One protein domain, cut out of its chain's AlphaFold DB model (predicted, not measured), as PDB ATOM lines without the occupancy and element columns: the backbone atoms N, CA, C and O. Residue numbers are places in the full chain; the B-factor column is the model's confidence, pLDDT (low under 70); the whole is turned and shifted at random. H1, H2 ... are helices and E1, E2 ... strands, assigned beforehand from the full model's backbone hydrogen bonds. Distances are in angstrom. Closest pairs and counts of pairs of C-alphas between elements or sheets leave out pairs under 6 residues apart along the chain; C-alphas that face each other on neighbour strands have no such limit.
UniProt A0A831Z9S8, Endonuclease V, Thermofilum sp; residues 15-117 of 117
ATOM      1  N   ALA A  15     207.266 205.176 106.282       98.31
ATOM      2  CA  ALA A  15     206.748 206.491 106.651       98.31
ATOM      3  C   ALA A  15     207.000 207.544 105.558       98.31
ATOM      4  O   ALA A  15     206.160 208.423 105.365       98.31
ATOM      5  N   THR A  16     208.125 207.452 104.841       98.50
ATOM      6  CA  THR A  16     208.441 208.314 103.693       98.50
ATOM      7  C   THR A  16     207.534 207.987 102.518       98.50
ATOM      8  O   THR A  16     206.873 208.887 102.008       98.50
ATOM      9  N   HIS A  17     207.422 206.707 102.157       98.31
ATOM     10  CA  HIS A  17     206.547 206.260 101.072       98.31
ATOM     11  C   HIS A  17     205.087 206.680 101.299       98.31
ATOM     12  O   HIS A  17     204.496 207.336 100.447       98.31
ATOM     13  N   LEU A  18     204.538 206.403 102.487       98.25
ATOM     14  CA  LEU A  18     203.173 206.785 102.849       98.25
ATOM     15  C   LEU A  18     202.958 208.302 102.768       98.25
ATOM     16  O   LEU A  18     201.930 208.754 102.272       98.25
ATOM     17  N   GLY A  19     203.922 209.091 103.251       98.44
ATOM     18  CA  GLY A  19     203.825 210.549 103.227       98.44
ATOM     19  C   GLY A  19     203.850 211.132 101.818       98.44
ATOM     20  O   GLY A  19     203.128 212.088 101.558       98.44
ATOM     21  N   ILE A  20     204.623 210.532 100.908       98.31
ATOM     22  CA  ILE A  20     204.647 210.911  99.490       98.31
ATOM     23  C   ILE A  20     203.309 210.573  98.827       98.31
ATOM     24  O   ILE A  20     202.691 211.457  98.244       98.31
ATOM     25  N   VAL A  21     202.841 209.326  98.961       98.50
ATOM     26  CA  VAL A  21     201.591 208.854  98.334       98.50
ATOM     27  C   VAL A  21     200.383 209.668  98.802       98.50
ATOM     28  O   VAL A  21     199.533 210.029  97.997       98.50
ATOM     29  N   LEU A  22     200.315 209.986 100.098       98.12
ATOM     30  CA  LEU A  22     199.215 210.760 100.678       98.12
ATOM     31  C   LEU A  22     199.438 212.279 100.633       98.12
ATOM     32  O   LEU A  22     198.539 213.034 100.987       98.12
ATOM     33  N   ASN A  23     200.627 212.742 100.235       98.12
ATOM     34  CA  ASN A  23     201.023 214.153 100.202       98.12
ATOM     35  C   ASN A  23     200.877 214.908 101.549       98.12
ATOM     36  O   ASN A  23     200.722 216.135 101.576       98.12
ATOM     37  N   VAL A  24     200.969 214.197 102.680       98.12
ATOM     38  CA  VAL A  24     200.833 214.748 104.043       98.12
ATOM     39  C   VAL A  24     202.132 214.628 104.843       98.12
ATOM     40  O   VAL A  24     202.921 213.712 104.599       98.12
ATOM     41  N   PRO A  25     202.380 215.508 105.831       98.50
ATOM     42  CA  PRO A  25     203.527 215.363 106.715       98.50
ATOM     43  C   PRO A  25     203.512 214.029 107.466       98.50
ATOM     44  O   PRO A  25     202.519 213.671 108.101       98.50
ATOM     45  N   THR A  26     204.631 213.307 107.451       98.62
ATOM     46  CA  THR A  26     204.752 212.019 108.147       98.62
ATOM     47  C   THR A  26     206.034 211.910 108.954       98.62
ATOM     48  O   THR A  26     207.093 212.418 108.587       98.62
ATOM     49  N   ILE A  27     205.932 211.195 110.075       98.81
ATOM     50  CA  ILE A  27     207.040 210.883 110.978       98.81
ATOM     51  C   ILE A  27     207.090 209.368 111.161       98.81
ATOM     52  O   ILE A  27     206.073 208.733 111.482       98.81
ATOM     53  N   GLY A  28     208.277 208.800 110.972       98.50
ATOM     54  CA  GLY A  28     208.564 207.406 111.272       98.50
ATOM     55  C   GLY A  28     209.092 207.249 112.693       98.50
ATOM     56  O   GLY A  28     210.010 207.967 113.096       98.50
ATOM     57  N   VAL A  29     208.528 206.314 113.454       98.50
ATOM     58  CA  VAL A  29     209.006 205.938 114.789       98.50
ATOM     59  C   VAL A  29     209.164 204.428 114.832       98.50
ATOM     60  O   VAL A  29     208.232 203.708 114.498       98.50
ATOM     61  N   THR A  30     210.327 203.948 115.266       97.94
ATOM     62  CA  THR A  30     210.619 202.512 115.383       97.94
ATOM     63  C   THR A  30     211.181 202.163 116.761       97.94
ATOM     64  O   THR A  30     211.741 203.003 117.469       97.94
ATOM     65  N   LYS A  31     211.021 200.897 117.167       96.25
ATOM     66  CA  LYS A  31     211.527 200.354 118.447       96.25
ATOM     67  C   LYS A  31     212.940 199.771 118.338       96.25
ATOM     68  O   LYS A  31     213.572 199.533 119.363       96.25
ATOM     69  N   LYS A  32     213.393 199.485 117.117       96.75
ATOM     70  CA  LYS A  32     214.700 198.907 116.791       96.75
ATOM     71  C   LYS A  32     215.389 199.816 115.782       96.75
ATOM     72  O   LYS A  32     214.717 200.383 114.927       96.75
ATOM     73  N   LEU A  33     216.707 199.938 115.891       97.56
ATOM     74  CA  LEU A  33     217.497 200.672 114.916       97.56
ATOM     75  C   LEU A  33     217.557 199.837 113.637       97.56
ATOM     76  O   LEU A  33     218.073 198.724 113.674       97.56
ATOM     77  N   LEU A  34     217.003 200.350 112.539       96.50
ATOM     78  CA  LEU A  34     217.007 199.635 111.262       96.50
ATOM     79  C   LEU A  34     218.387 199.671 110.592       96.50
ATOM     80  O   LEU A  34     218.855 198.659 110.085       96.50
ATOM     81  N   CYS A  35     219.029 200.839 110.584       96.56
ATOM     82  CA  CYS A  35     220.328 201.068 109.959       96.56
ATOM     83  C   CYS A  35     221.018 202.299 110.564       96.56
ATOM     84  O   CYS A  35     220.409 203.061 111.319       96.56
ATOM     85  N   GLY A  36     222.278 202.515 110.185       97.00
ATOM     86  CA  GLY A  36     223.079 203.652 110.633       97.00
ATOM     87  C   GLY A  36     223.748 203.439 111.993       97.00
ATOM     88  O   GLY A  36     223.618 202.394 112.629       97.00
ATOM     89  N   LYS A  37     224.501 204.448 112.432       98.19
ATOM     90  CA  LYS A  37     225.266 204.452 113.684       98.19
ATOM     91  C   LYS A  37     224.772 205.569 114.592       98.19
ATOM     92  O   LYS A  37     224.620 206.712 114.163       98.19
ATOM     93  N   ILE A  38     224.519 205.240 115.856       98.44
ATOM     94  CA  ILE A  38     224.134 206.229 116.866       98.44
ATOM     95  C   ILE A  38     225.373 207.051 117.225       98.44
ATOM     96  O   ILE A  38     226.411 206.494 117.572       98.44
ATOM     97  N   GLY A  39     225.254 208.371 117.131       98.31
ATOM     98  CA  GLY A  39     226.296 209.309 117.522       98.31
ATOM     99  C   GLY A  39     226.359 209.561 119.028       98.31
ATOM    100  O   GLY A  39     225.838 208.808 119.853       98.31
ATOM    101  N   LYS A  40     226.988 210.681 119.394       98.12
ATOM    102  CA  LYS A  40     227.115 211.105 120.790       98.12
ATOM    103  C   LYS A  40     225.751 211.467 121.388       98.12
ATOM    104  O   LYS A  40     224.946 212.168 120.775       98.12
ATOM    105  N   TRP A  41     225.511 211.015 122.615       97.94
ATOM    106  CA  TRP A  41     224.311 211.363 123.371       97.94
ATOM    107  C   TRP A  41     224.400 212.773 123.951       97.94
ATOM    108  O   TRP A  41     225.386 213.143 124.584       97.94
ATOM    109  N   HIS A  42     223.319 213.529 123.784       96.94
ATOM    110  CA  HIS A  42     223.096 214.837 124.384       96.94
ATOM    111  C   HIS A  42     221.806 214.778 125.206       96.94
ATOM    112  O   HIS A  42     220.692 214.866 124.678       96.94
ATOM    113  N   GLY A  43     221.956 214.560 126.515       95.75
ATOM    114  CA  GLY A  43     220.833 214.299 127.412       95.75
ATOM    115  C   GLY A  43     220.115 213.004 127.029       95.75
ATOM    116  O   GLY A  43     220.689 211.920 127.087       95.75
ATOM    117  N   ASN A  44     218.851 213.110 126.618       95.94
ATOM    118  CA  ASN A  44     218.017 211.957 126.281       95.94
ATOM    119  C   ASN A  44     217.881 211.690 124.774       95.94
ATOM    120  O   ASN A  44     216.976 210.957 124.374       95.94
ATOM    121  N   LYS A  45     218.741 212.275 123.933       97.81
ATOM    122  CA  LYS A  45     218.714 212.062 122.481       97.81
ATOM    123  C   LYS A  45     220.113 211.983 121.864       97.81
ATOM    124  O   LYS A  45     221.047 212.568 122.405       97.81
ATOM    125  N   ALA A  46     220.249 211.287 120.741       98.50
ATOM    126  CA  ALA A  46     221.487 211.181 119.966       98.50
ATOM    127  C   ALA A  46     221.181 211.132 118.458       98.50
ATOM    128  O   ALA A  46     220.265 210.401 118.066       98.50
ATOM    129  N   PRO A  47     221.907 211.876 117.602       98.56
ATOM    130  CA  PRO A  47     221.726 211.796 116.154       98.56
ATOM    131  C   PRO A  47     222.104 210.404 115.637       98.56
ATOM    132  O   PRO A  47     222.948 209.722 116.221       98.56
ATOM    133  N   ILE A  48     221.479 209.983 114.541       98.62
ATOM    134  CA  ILE A  48     221.787 208.723 113.862       98.62
ATOM    135  C   ILE A  48     222.356 209.041 112.489       98.62
ATOM    136  O   ILE A  48     221.698 209.727 111.704       98.62
ATOM    137  N   TYR A  49     223.542 208.508 112.214       98.31
ATOM    138  CA  TYR A  49     224.270 208.735 110.976       98.31
ATOM    139  C   TYR A  49     224.148 207.550 110.022       98.31
ATOM    140  O   TYR A  49     224.350 206.405 110.428       98.31
ATOM    141  N   LEU A  50     223.877 207.831 108.755       97.62
ATOM    142  CA  LEU A  50     223.985 206.898 107.636       97.62
ATOM    143  C   LEU A  50     224.713 207.638 106.512       97.62
ATOM    144  O   LEU A  50     224.307 208.742 106.167       97.62
ATOM    145  N   ASP A  51     225.812 207.075 106.010       95.19
ATOM    146  CA  ASP A  51     226.661 207.698 104.979       95.19
ATOM    147  C   ASP A  51     227.074 209.141 105.317       95.19
ATOM    148  O   ASP A  51     226.997 210.047 104.496       95.19
ATOM    149  N   SER A  52     227.476 209.361 106.574       94.12
ATOM    150  CA  SER A  52     227.850 210.674 107.133       94.12
ATOM    151  C   SER A  52     226.715 211.707 107.235       94.12
ATOM    152  O   SER A  52     226.940 212.809 107.731       94.12
ATOM    153  N   GLU A  53     225.480 211.348 106.882       96.81
ATOM    154  CA  GLU A  53     224.302 212.207 107.014       96.81
ATOM    155  C   GLU A  53     223.441 211.835 108.221       96.81
ATOM    156  O   GLU A  53     223.302 210.666 108.582       96.81
ATOM    157  N   ILE A  54     222.798 212.833 108.833       98.19
ATOM    158  CA  ILE A  54     221.833 212.597 109.911       98.19
ATOM    159  C   ILE A  54     220.493 212.170 109.305       98.19
ATOM    160  O   ILE A  54     219.756 212.986 108.758       98.19
ATOM    161  N   VAL A  55     220.136 210.900 109.484       97.94
ATOM    162  CA  VAL A  55     218.884 210.312 108.966       97.94
ATOM    163  C   VAL A  55     217.797 210.148 110.031       97.94
ATOM    164  O   VAL A  55     216.643 209.829 109.735       97.94
ATOM    165  N   GLY A  56     218.142 210.376 111.298       98.31
ATOM    166  CA  GLY A  56     217.206 210.247 112.402       98.31
ATOM    167  C   GLY A  56     217.791 210.637 113.751       98.31
ATOM    168  O   GLY A  56     218.903 211.151 113.866       98.31
ATOM    169  N   MET A  57     217.010 210.380 114.794       98.75
ATOM    170  CA  MET A  57     217.346 210.665 116.181       98.75
ATOM    171  C   MET A  57     216.954 209.472 117.052       98.75
ATOM    172  O   MET A  57     215.793 209.061 117.069       98.75
ATOM    173  N   ALA A  58     217.903 208.935 117.811       98.50
ATOM    174  CA  ALA A  58     217.610 208.039 118.917       98.50
ATOM    175  C   ALA A  58     217.103 208.884 120.091       98.50
ATOM    176  O   ALA A  58     217.733 209.872 120.460       98.50
ATOM    177  N   VAL A  59     215.961 208.524 120.673       97.88
ATOM    178  CA  VAL A  59     215.306 209.286 121.743       97.88
ATOM    179  C   VAL A  59     214.942 208.350 122.891       97.88
ATOM    180  O   VAL A  59     214.167 207.410 122.728       97.88
ATOM    181  N   LYS A  60     215.464 208.632 124.084       95.81
ATOM    182  CA  LYS A  60     215.021 208.020 125.340       95.81
ATOM    183  C   LYS A  60     213.833 208.806 125.883       95.81
ATOM    184  O   LYS A  60     213.987 209.866 126.492       95.81
ATOM    185  N   THR A  61     212.636 208.281 125.652       92.25
ATOM    186  CA  THR A  61     211.383 208.820 126.203       92.25
ATOM    187  C   THR A  61     211.185 208.435 127.672       92.25
ATOM    188  O   THR A  61     210.513 209.152 128.406       92.25
ATOM    189  N   ILE A  62     211.833 207.352 128.121       91.38
ATOM    190  CA  ILE A  62     211.876 206.893 129.515       91.38
ATOM    191  C   ILE A  62     213.351 206.671 129.906       91.38
ATOM    192  O   ILE A  62     214.058 205.996 129.155       91.38
ATOM    193  N   PRO A  63     213.840 207.179 131.059       86.50
ATOM    194  CA  PRO A  63     215.269 207.162 131.411       86.50
ATOM    195  C   PRO A  63     215.951 205.785 131.377       86.50
ATOM    196  O   PRO A  63     217.103 205.682 130.958       86.50
ATOM    197  N   ARG A  64     215.244 204.728 131.798       87.12
ATOM    198  CA  ARG A  64     215.779 203.359 131.919       87.12
ATOM    199  C   ARG A  64     215.340 202.409 130.799       87.12
ATOM    200  O   ARG A  64     215.691 201.237 130.837       87.12
ATOM    201  N   ALA A  65     214.568 202.882 129.822       89.88
ATOM    202  CA  ALA A  65     214.107 202.041 128.722       89.88
ATOM    203  C   ALA A  65     215.003 202.184 127.486       89.88
ATOM    204  O   ALA A  65     215.672 203.204 127.286       89.88
ATOM    205  N   ASN A  66     214.953 201.173 126.619       94.31
ATOM    206  CA  ASN A  66     215.534 201.259 125.284       94.31
ATOM    207  C   ASN A  66     214.954 202.464 124.522       94.31
ATOM    208  O   ASN A  66     213.747 202.721 124.628       94.31
ATOM    209  N   PRO A  67     215.784 203.189 123.753       96.69
ATOM    210  CA  PRO A  67     215.316 204.330 122.988       96.69
ATOM    211  C   PRO A  67     214.336 203.908 121.893       96.69
ATOM    212  O   PRO A  67     214.286 202.753 121.466       96.69
ATOM    213  N   ILE A  68     213.572 204.886 121.425       97.94
ATOM    214  CA  ILE A  68     212.880 204.829 120.141       97.94
ATOM    215  C   ILE A  68     213.710 205.581 119.106       97.94
ATOM    216  O   ILE A  68     214.493 206.467 119.455       97.94
ATOM    217  N   TYR A  69     213.527 205.253 117.835       98.56
ATOM    218  CA  TYR A  69     214.250 205.894 116.744       98.56
ATOM    219  C   TYR A  69     213.260 206.667 115.888       98.56
ATOM    220  O   TYR A  69     212.331 206.091 115.320       98.56
ATOM    221  N   VAL A  70     213.444 207.981 115.857       98.69
ATOM    222  CA  VAL A  70     212.586 208.931 115.153       98.69
ATOM    223  C   VAL A  70     213.269 209.327 113.854       98.69
ATOM    224  O   VAL A  70     214.458 209.640 113.846       98.69
ATOM    225  N   SER A  71     212.523 209.332 112.757       98.50
ATOM    226  CA  SER A  71     213.016 209.732 111.439       98.50
ATOM    227  C   SER A  71     211.966 210.539 110.688       98.50
ATOM    228  O   SER A  71     210.762 210.356 110.891       98.50
ATOM    229  N   ILE A  72     212.430 211.448 109.834       98.62
ATOM    230  CA  ILE A  72     211.560 212.206 108.933       98.62
ATOM    231  C   ILE A  72     210.913 211.220 107.961       98.62
ATOM    232  O   ILE A  72     211.614 210.391 107.389       98.62
ATOM    233  N   GLY A  73     209.599 211.311 107.774       98.31
ATOM    234  CA  GLY A  73     208.908 210.653 106.671       98.31
ATOM    235  C   GLY A  73     208.816 211.590 105.467       98.31
ATOM    236  O   GLY A  73     209.555 211.423 104.502       98.31
ATOM    237  N   HIS A  74     207.946 212.597 105.553       98.56
ATOM    238  CA  HIS A  74     207.663 213.562 104.486       98.56
ATOM    239  C   HIS A  74     207.294 214.937 105.071       98.56
ATOM    240  O   HIS A  74     206.688 214.992 106.140       98.56
ATOM    241  N   LYS A  75     207.660 216.036 104.387       98.19
ATOM    242  CA  LYS A  75     207.282 217.437 104.707       98.19
ATOM    243  C   LYS A  75     207.406 217.849 106.188       98.19
ATOM    244  O   LYS A  75     206.592 218.611 106.703       98.19
ATOM    245  N   VAL A  76     208.428 217.365 106.892       98.06
ATOM    246  CA  VAL A  76     208.690 217.723 108.295       98.06
ATOM    247  C   VAL A  76     210.191 217.765 108.563       98.06
ATOM    248  O   VAL A  76     210.947 216.968 108.012       98.06
ATOM    249  N   SER A  77     210.641 218.687 109.416       98.44
ATOM    250  CA  SER A  77     212.040 218.716 109.858       98.44
ATOM    251  C   SER A  77     212.299 217.663 110.943       98.44
ATOM    252  O   SER A  77     211.395 217.299 111.699       98.44
ATOM    253  N   LEU A  78     213.549 217.210 111.091       98.50
ATOM    254  CA  LEU A  78     213.901 216.244 112.140       98.50
ATOM    255  C   LEU A  78     213.648 216.815 113.540       98.50
ATOM    256  O   LEU A  78     213.171 216.102 114.421       98.50
ATOM    257  N   LYS A  79     213.931 218.109 113.741       98.25
ATOM    258  CA  LYS A  79     213.667 218.797 115.009       98.25
ATOM    259  C   LYS A  79     212.175 218.747 115.344       98.25
ATOM    260  O   LYS A  79     211.814 218.259 116.410       98.25
ATOM    261  N   THR A  80     211.322 219.180 114.413       98.44
ATOM    262  CA  THR A  80     209.860 219.161 114.579       98.44
ATOM    263  C   THR A  80     209.347 217.742 114.823       98.44
ATOM    264  O   THR A  80     208.519 217.534 115.705       98.44
ATOM    265  N   ALA A  81     209.875 216.750 114.100       98.44
ATOM    266  CA  ALA A  81     209.499 215.353 114.279       98.44
ATOM    267  C   ALA A  81     209.796 214.848 115.701       98.44
ATOM    268  O   ALA A  81     208.938 214.234 116.335       98.44
ATOM    269  N   VAL A  82     210.990 215.134 116.228       98.25
ATOM    270  CA  VAL A  82     211.382 214.755 117.594       98.25
ATOM    271  C   VAL A  82     210.534 215.481 118.638       98.25
ATOM    272  O   VAL A  82     210.085 214.845 119.592       98.25
ATOM    273  N   ASP A  83     210.294 216.779 118.456       97.88
ATOM    274  CA  ASP A  83     209.501 217.590 119.384       97.88
ATOM    275  C   ASP A  83     208.051 217.072 119.462       97.88
ATOM    276  O   ASP A  83     207.545 216.834 120.561       97.88
ATOM    277  N   LEU A  84     207.421 216.771 118.318       97.88
ATOM    278  CA  LEU A  84     206.078 216.182 118.257       97.88
ATOM    279  C   LEU A  84     206.025 214.789 118.889       97.88
ATOM    280  O   LEU A  84     205.127 214.497 119.679       97.88
ATOM    281  N   VAL A  85     206.997 213.920 118.592       97.56
ATOM    282  CA  VAL A  85     207.049 212.584 119.204       97.56
ATOM    283  C   VAL A  85     207.162 212.691 120.722       97.56
ATOM    284  O   VAL A  85     206.441 211.989 121.429       97.56
ATOM    285  N   LYS A  86     208.012 213.584 121.244       95.62
ATOM    286  CA  LYS A  86     208.131 213.812 122.690       95.62
ATOM    287  C   LYS A  86     206.831 214.358 123.279       95.62
ATOM    288  O   LYS A  86     206.400 213.848 124.307       95.62
ATOM    289  N   TYR A  87     206.193 215.321 122.615       96.19
ATOM    290  CA  TYR A  87     204.921 215.906 123.048       96.19
ATOM    291  C   TYR A  87     203.817 214.849 123.193       96.19
ATOM    292  O   TYR A  87     203.143 214.778 124.218       96.19
ATOM    293  N   PHE A  88     203.681 213.956 122.208       96.62
ATOM    294  CA  PHE A  88     202.679 212.889 122.238       96.62
ATOM    295  C   PHE A  88     203.077 211.672 123.086       96.62
ATOM    296  O   PHE A  88     202.279 210.741 123.220       96.62
ATOM    297  N   THR A  89     204.280 211.631 123.666       95.19
ATOM    298  CA  THR A  89     204.724 210.501 124.495       95.19
ATOM    299  C   THR A  89     204.437 210.765 125.973       95.19
ATOM    300  O   THR A  89     205.086 211.582 126.623       95.19
ATOM    301  N   LYS A  90     203.457 210.046 126.532       87.25
ATOM    302  CA  LYS A  90     203.069 210.155 127.949       87.25
ATOM    303  C   LYS A  90     204.032 209.372 128.854       87.25
ATOM    304  O   LYS A  90     204.523 208.320 128.464       87.25
ATOM    305  N   LYS A  91     204.204 209.809 130.112       77.31
ATOM    306  CA  LYS A  91     205.170 209.251 131.096       77.31
ATOM    307  C   LYS A  91     205.129 207.724 131.302       77.31
ATOM    308  O   LYS A  91     206.113 207.160 131.762       77.31
ATOM    309  N   ARG A  92     204.010 207.055 130.996       81.94
ATOM    310  CA  ARG A  92     203.816 205.608 131.216       81.94
ATOM    311  C   ARG A  92     204.153 204.725 130.008       81.94
ATOM    312  O   ARG A  92     204.069 203.510 130.124       81.94
ATOM    313  N   SER A  93     204.509 205.294 128.855       88.75
ATOM    314  CA  SER A  93     204.803 204.511 127.649       88.75
ATOM    315  C   SER A  93     205.965 205.094 126.867       88.75
ATOM    316  O   SER A  93     206.145 206.306 126.809       88.75
ATOM    317  N   LYS A  94     206.761 204.220 126.243       91.88
ATOM    318  CA  LYS A  94     207.900 204.646 125.423       91.88
ATOM    319  C   LYS A  94     207.491 205.170 124.043       91.88
ATOM    320  O   LYS A  94     208.291 205.856 123.414       91.88
ATOM    321  N   LEU A  95     206.301 204.802 123.561       95.69
ATOM    322  CA  LEU A  95     205.791 205.159 122.235       95.69
ATOM    323  C   LEU A  95     204.860 206.377 122.318       95.69
ATOM    324  O   LEU A  95     204.164 206.540 123.321       95.69
ATOM    325  N   PRO A  96     204.758 207.192 121.259       96.56
ATOM    326  CA  PRO A  96     203.784 208.274 121.215       96.56
ATOM    327  C   PRO A  96     202.350 207.721 121.181       96.56
ATOM    328  O   PRO A  96     202.094 206.658 120.610       96.56
ATOM    329  N   LEU A  97     201.414 208.451 121.792       97.00
ATOM    330  CA  LEU A  97     200.011 208.056 121.947       97.00
ATOM    331  C   LEU A  97     199.349 207.591 120.632       97.00
ATOM    332  O   LEU A  97     198.727 206.532 120.668       97.00
ATOM    333  N   PRO A  98     199.517 208.269 119.474       96.81
ATOM    334  CA  PRO A  98     198.894 207.825 118.224       96.81
ATOM    335  C   PRO A  98     199.278 206.398 117.809       96.81
ATOM    336  O   PRO A  98     198.426 205.635 117.369       96.81
ATOM    337  N   ILE A  99     200.547 206.006 117.996       97.06
ATOM    338  CA  ILE A  99     201.016 204.648 117.669       97.06
ATOM    339  C   ILE A  99     200.410 203.619 118.624       97.06
ATOM    340  O   ILE A  99     200.057 202.523 118.203       97.06
ATOM    341  N   GLN A 100     200.273 203.969 119.903       95.75
ATOM    342  CA  GLN A 100     199.670 203.078 120.894       95.75
ATOM    343  C   GLN A 100     198.190 202.829 120.603       95.75
ATOM    344  O   GLN A 100     197.756 201.682 120.631       95.75
ATOM    345  N   LEU A 101     197.435 203.888 120.295       96.75
ATOM    346  CA  LEU A 101     196.013 203.778 119.963       96.75
ATOM    347  C   LEU A 101     195.805 202.922 118.712       96.75
ATOM    348  O   LEU A 101     195.012 201.987 118.747       96.75
ATOM    349  N   ALA A 102     196.583 203.176 117.654       97.06
ATOM    350  CA  ALA A 102     196.521 202.384 116.430       97.06
ATOM    351  C   ALA A 102     196.855 200.902 116.675       97.06
ATOM    352  O   ALA A 102     196.160 200.023 116.174       97.06
ATOM    353  N   HIS A 103     197.889 200.611 117.473       95.94
ATOM    354  CA  HIS A 103     198.252 199.236 117.818       95.94
ATOM    355  C   HIS A 103     197.142 198.523 118.598       95.94
ATOM    356  O   HIS A 103     196.794 197.393 118.261       95.94
ATOM    357  N   ASN A 104     196.582 199.175 119.620       96.75
ATOM    358  CA  ASN A 104     195.523 198.594 120.442       96.75
ATOM    359  C   ASN A 104     194.276 198.286 119.609       96.75
ATOM    360  O   ASN A 104     193.708 197.207 119.751       96.75
ATOM    361  N   GLU A 105     193.895 199.200 118.717       98.06
ATOM    362  CA  GLU A 105     192.730 199.025 117.852       98.06
ATOM    363  C   GLU A 105     192.940 197.907 116.826       98.06
ATOM    364  O   GLU A 105     192.096 197.025 116.692       98.06
ATOM    365  N   ALA A 106     194.113 197.855 116.184       97.38
ATOM    366  CA  ALA A 106     194.456 196.760 115.278       97.38
ATOM    367  C   ALA A 106     194.427 195.393 115.991       97.38
ATOM    368  O   ALA A 106     193.929 194.413 115.445       97.38
ATOM    369  N   GLN A 107     194.926 195.324 117.230       97.25
ATOM    370  CA  GLN A 107     194.900 194.105 118.047       97.25
ATOM    371  C   GLN A 107     193.496 193.726 118.534       97.25
ATOM    372  O   GLN A 107     193.242 192.547 118.782       97.25
ATOM    373  N   ARG A 108     192.603 194.699 118.736       97.56
ATOM    374  CA  ARG A 108     191.199 194.456 119.090       97.56
ATOM    375  C   ARG A 108     190.469 193.812 117.912       97.56
ATOM    376  O   ARG A 108     189.967 192.702 118.053       97.56
ATOM    377  N   LEU A 109     190.525 194.452 116.744       97.38
ATOM    378  CA  LEU A 109     189.871 193.977 115.522       97.38
ATOM    379  C   LEU A 109     190.403 192.613 115.065       97.38
ATOM    380  O   LEU A 109     189.625 191.736 114.705       97.38
ATOM    381  N   ALA A 110     191.721 192.391 115.134       96.81
ATOM    382  CA  ALA A 110     192.306 191.094 114.789       96.81
ATOM    383  C   ALA A 110     191.770 189.956 115.675       96.81
ATOM    384  O   ALA A 110     191.528 188.859 115.183       96.81
ATOM    385  N   ARG A 111     191.557 190.213 116.973       96.12
ATOM    386  CA  ARG A 111     190.977 189.226 117.895       96.12
ATOM    387  C   ARG A 111     189.509 188.952 117.595       96.12
ATOM    388  O   ARG A 111     189.113 187.795 117.609       96.12
ATOM    389  N   GLU A 112     188.727 189.985 117.297       96.44
ATOM    390  CA  GLU A 112     187.317 189.836 116.916       96.44
ATOM    391  C   GLU A 112     187.162 188.975 115.655       96.44
ATOM    392  O   GLU A 112     186.354 188.053 115.649       96.44
ATOM    393  N   LEU A 113     187.995 189.199 114.636       95.94
ATOM    394  CA  LEU A 113     187.981 188.416 113.393       95.94
ATOM    395  C   LEU A 113     188.425 186.958 113.575       95.94
ATOM    396  O   LEU A 113     187.989 186.092 112.822       95.94
ATOM    397  N   LEU A 114     189.308 186.681 114.537       94.31
ATOM    398  CA  LEU A 114     189.736 185.316 114.856       94.31
ATOM    399  C   LEU A 114     188.675 184.541 115.641       94.31
ATOM    400  O   LEU A 114     188.610 183.329 115.513       94.31
ATOM    401  N   LEU A 115     187.855 185.224 116.445       90.62
ATOM    402  CA  LEU A 115     186.750 184.605 117.190       90.62
ATOM    403  C   LEU A 115     185.509 184.340 116.319       90.62
ATOM    404  O   LEU A 115     184.596 183.653 116.763       90.62
ATOM    405  N   GLN A 116     185.456 184.919 115.117       81.50
ATOM    406  CA  GLN A 116     184.385 184.724 114.132       81.50
ATOM    407  C   GLN A 116     184.669 183.586 113.132       81.50
ATOM    408  O   GLN A 116     183.827 183.327 112.273       81.50
ATOM    409  N   GLN A 117     185.843 182.947 113.217       61.41
ATOM    410  CA  GLN A 117     186.255 181.784 112.417       61.41
ATOM    411  C   GLN A 117     186.088 180.500 113.226       61.41
ATOM    412  O   GLN A 117     185.712 179.482 112.606       61.41
TER     413      GLN A 117
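What this domain is: This is residues 15 to 117 of the 117 residues of the protein "Endonuclease V" of Thermofilum sp (UniProt A0A831Z9S8). A strongly twisted sheet of four strands, E1 E4 E3 E2, has the helix H2 packed on one face and the short helix H1 on the other face, near E1 and E4 at one side of the sheet. From this body the long helix H3 leads away as an arm, and residues 101 to 117 stick out free. The printed part has 103 residues, with three named helices and four named strands in the order H1 E1 E2 E3 E4 H2 H3; the sheet is antiparallel and the class is mixed, helices and strands. The whole is only just compact, close to loose, with a radius of gyration of the C-alphas of 15.4 A, and it spans 51 by 36 by 23 A, the arm making much of the length.

How they stand to each other: The sheet runs E1, residues 26 to 30, E4, residues 68 to 74, E3, residues 53 to 59, and E2, residues 45 to 50; E1 and E2 are its edge strands. E2, E3 and E4 form a meander, each strand the antiparallel neighbour of the one before, and with E1 beside E4 the four make a Greek key, the first strand being the antiparallel neighbour of the fourth. E2 and E3 are a hairpin, as are E3 and E4. Within hydrogen-bond range are N 28 and O 71, 2.9 A, between E1 and E4; N 57 and O 70, 2.8 A, between E3 and E4; and N 48 and O 56, 2.9 A, between E2 and E3. Residues 37 to 38 pair antiparallel with residues 48 to 49 of E2. H2, residues 78 to 88, is on the sheet at a height of 8.2 A, over E4; the closest C-alphas of H2 and E4 are those of Leu 78 and Ile 72, 5.7 A apart. H2 is only just not over E1 and E3, with 2 of its C-alphas falling on each, and it runs slantwise to the strands, at 56 degrees to E4 on the local plane. H1, residues 15 to 22, is on the opposite face at a height of 5.7 A, giving three layers, helices on both faces of a sheet. It lies over E1 and along the strands, at 23 degrees to E1 on the local plane; the closest C-alphas of H1 and E4 are those of Thr 16 and Gly 73, 3.8 A apart. H3, residues 97 to 115, is not on the sheet. H2 and H3 are close but not clearly touching, at a steep tilt of 63 degrees, with the C-alphas of Phe 88 and Leu 97 closest at 5.5 A. In H1, H2 and H3 every O i to N i+4 pair is within hydrogen-bond range.

Where its parts are: H1 begins with C-alpha 15 at (206.748, 206.491, 106.651). E4 measures 18.7 A from first to last C-alpha, E3 17.5 A and E2 16.6 A. H2 measures 15.5 A and H3 27.4 A, ending with C-alpha 115 at (186.750, 184.605, 117.190).

The domain as a whole: The C-alphas of Ser 52 and Gln 116 are the two farthest apart, 51.1 A. The printed part has no cut, and the link from E1 to E2, residues 31 to 44, is long. The mean pLDDT of the printed part is 95.9, and residue 117 is under 70.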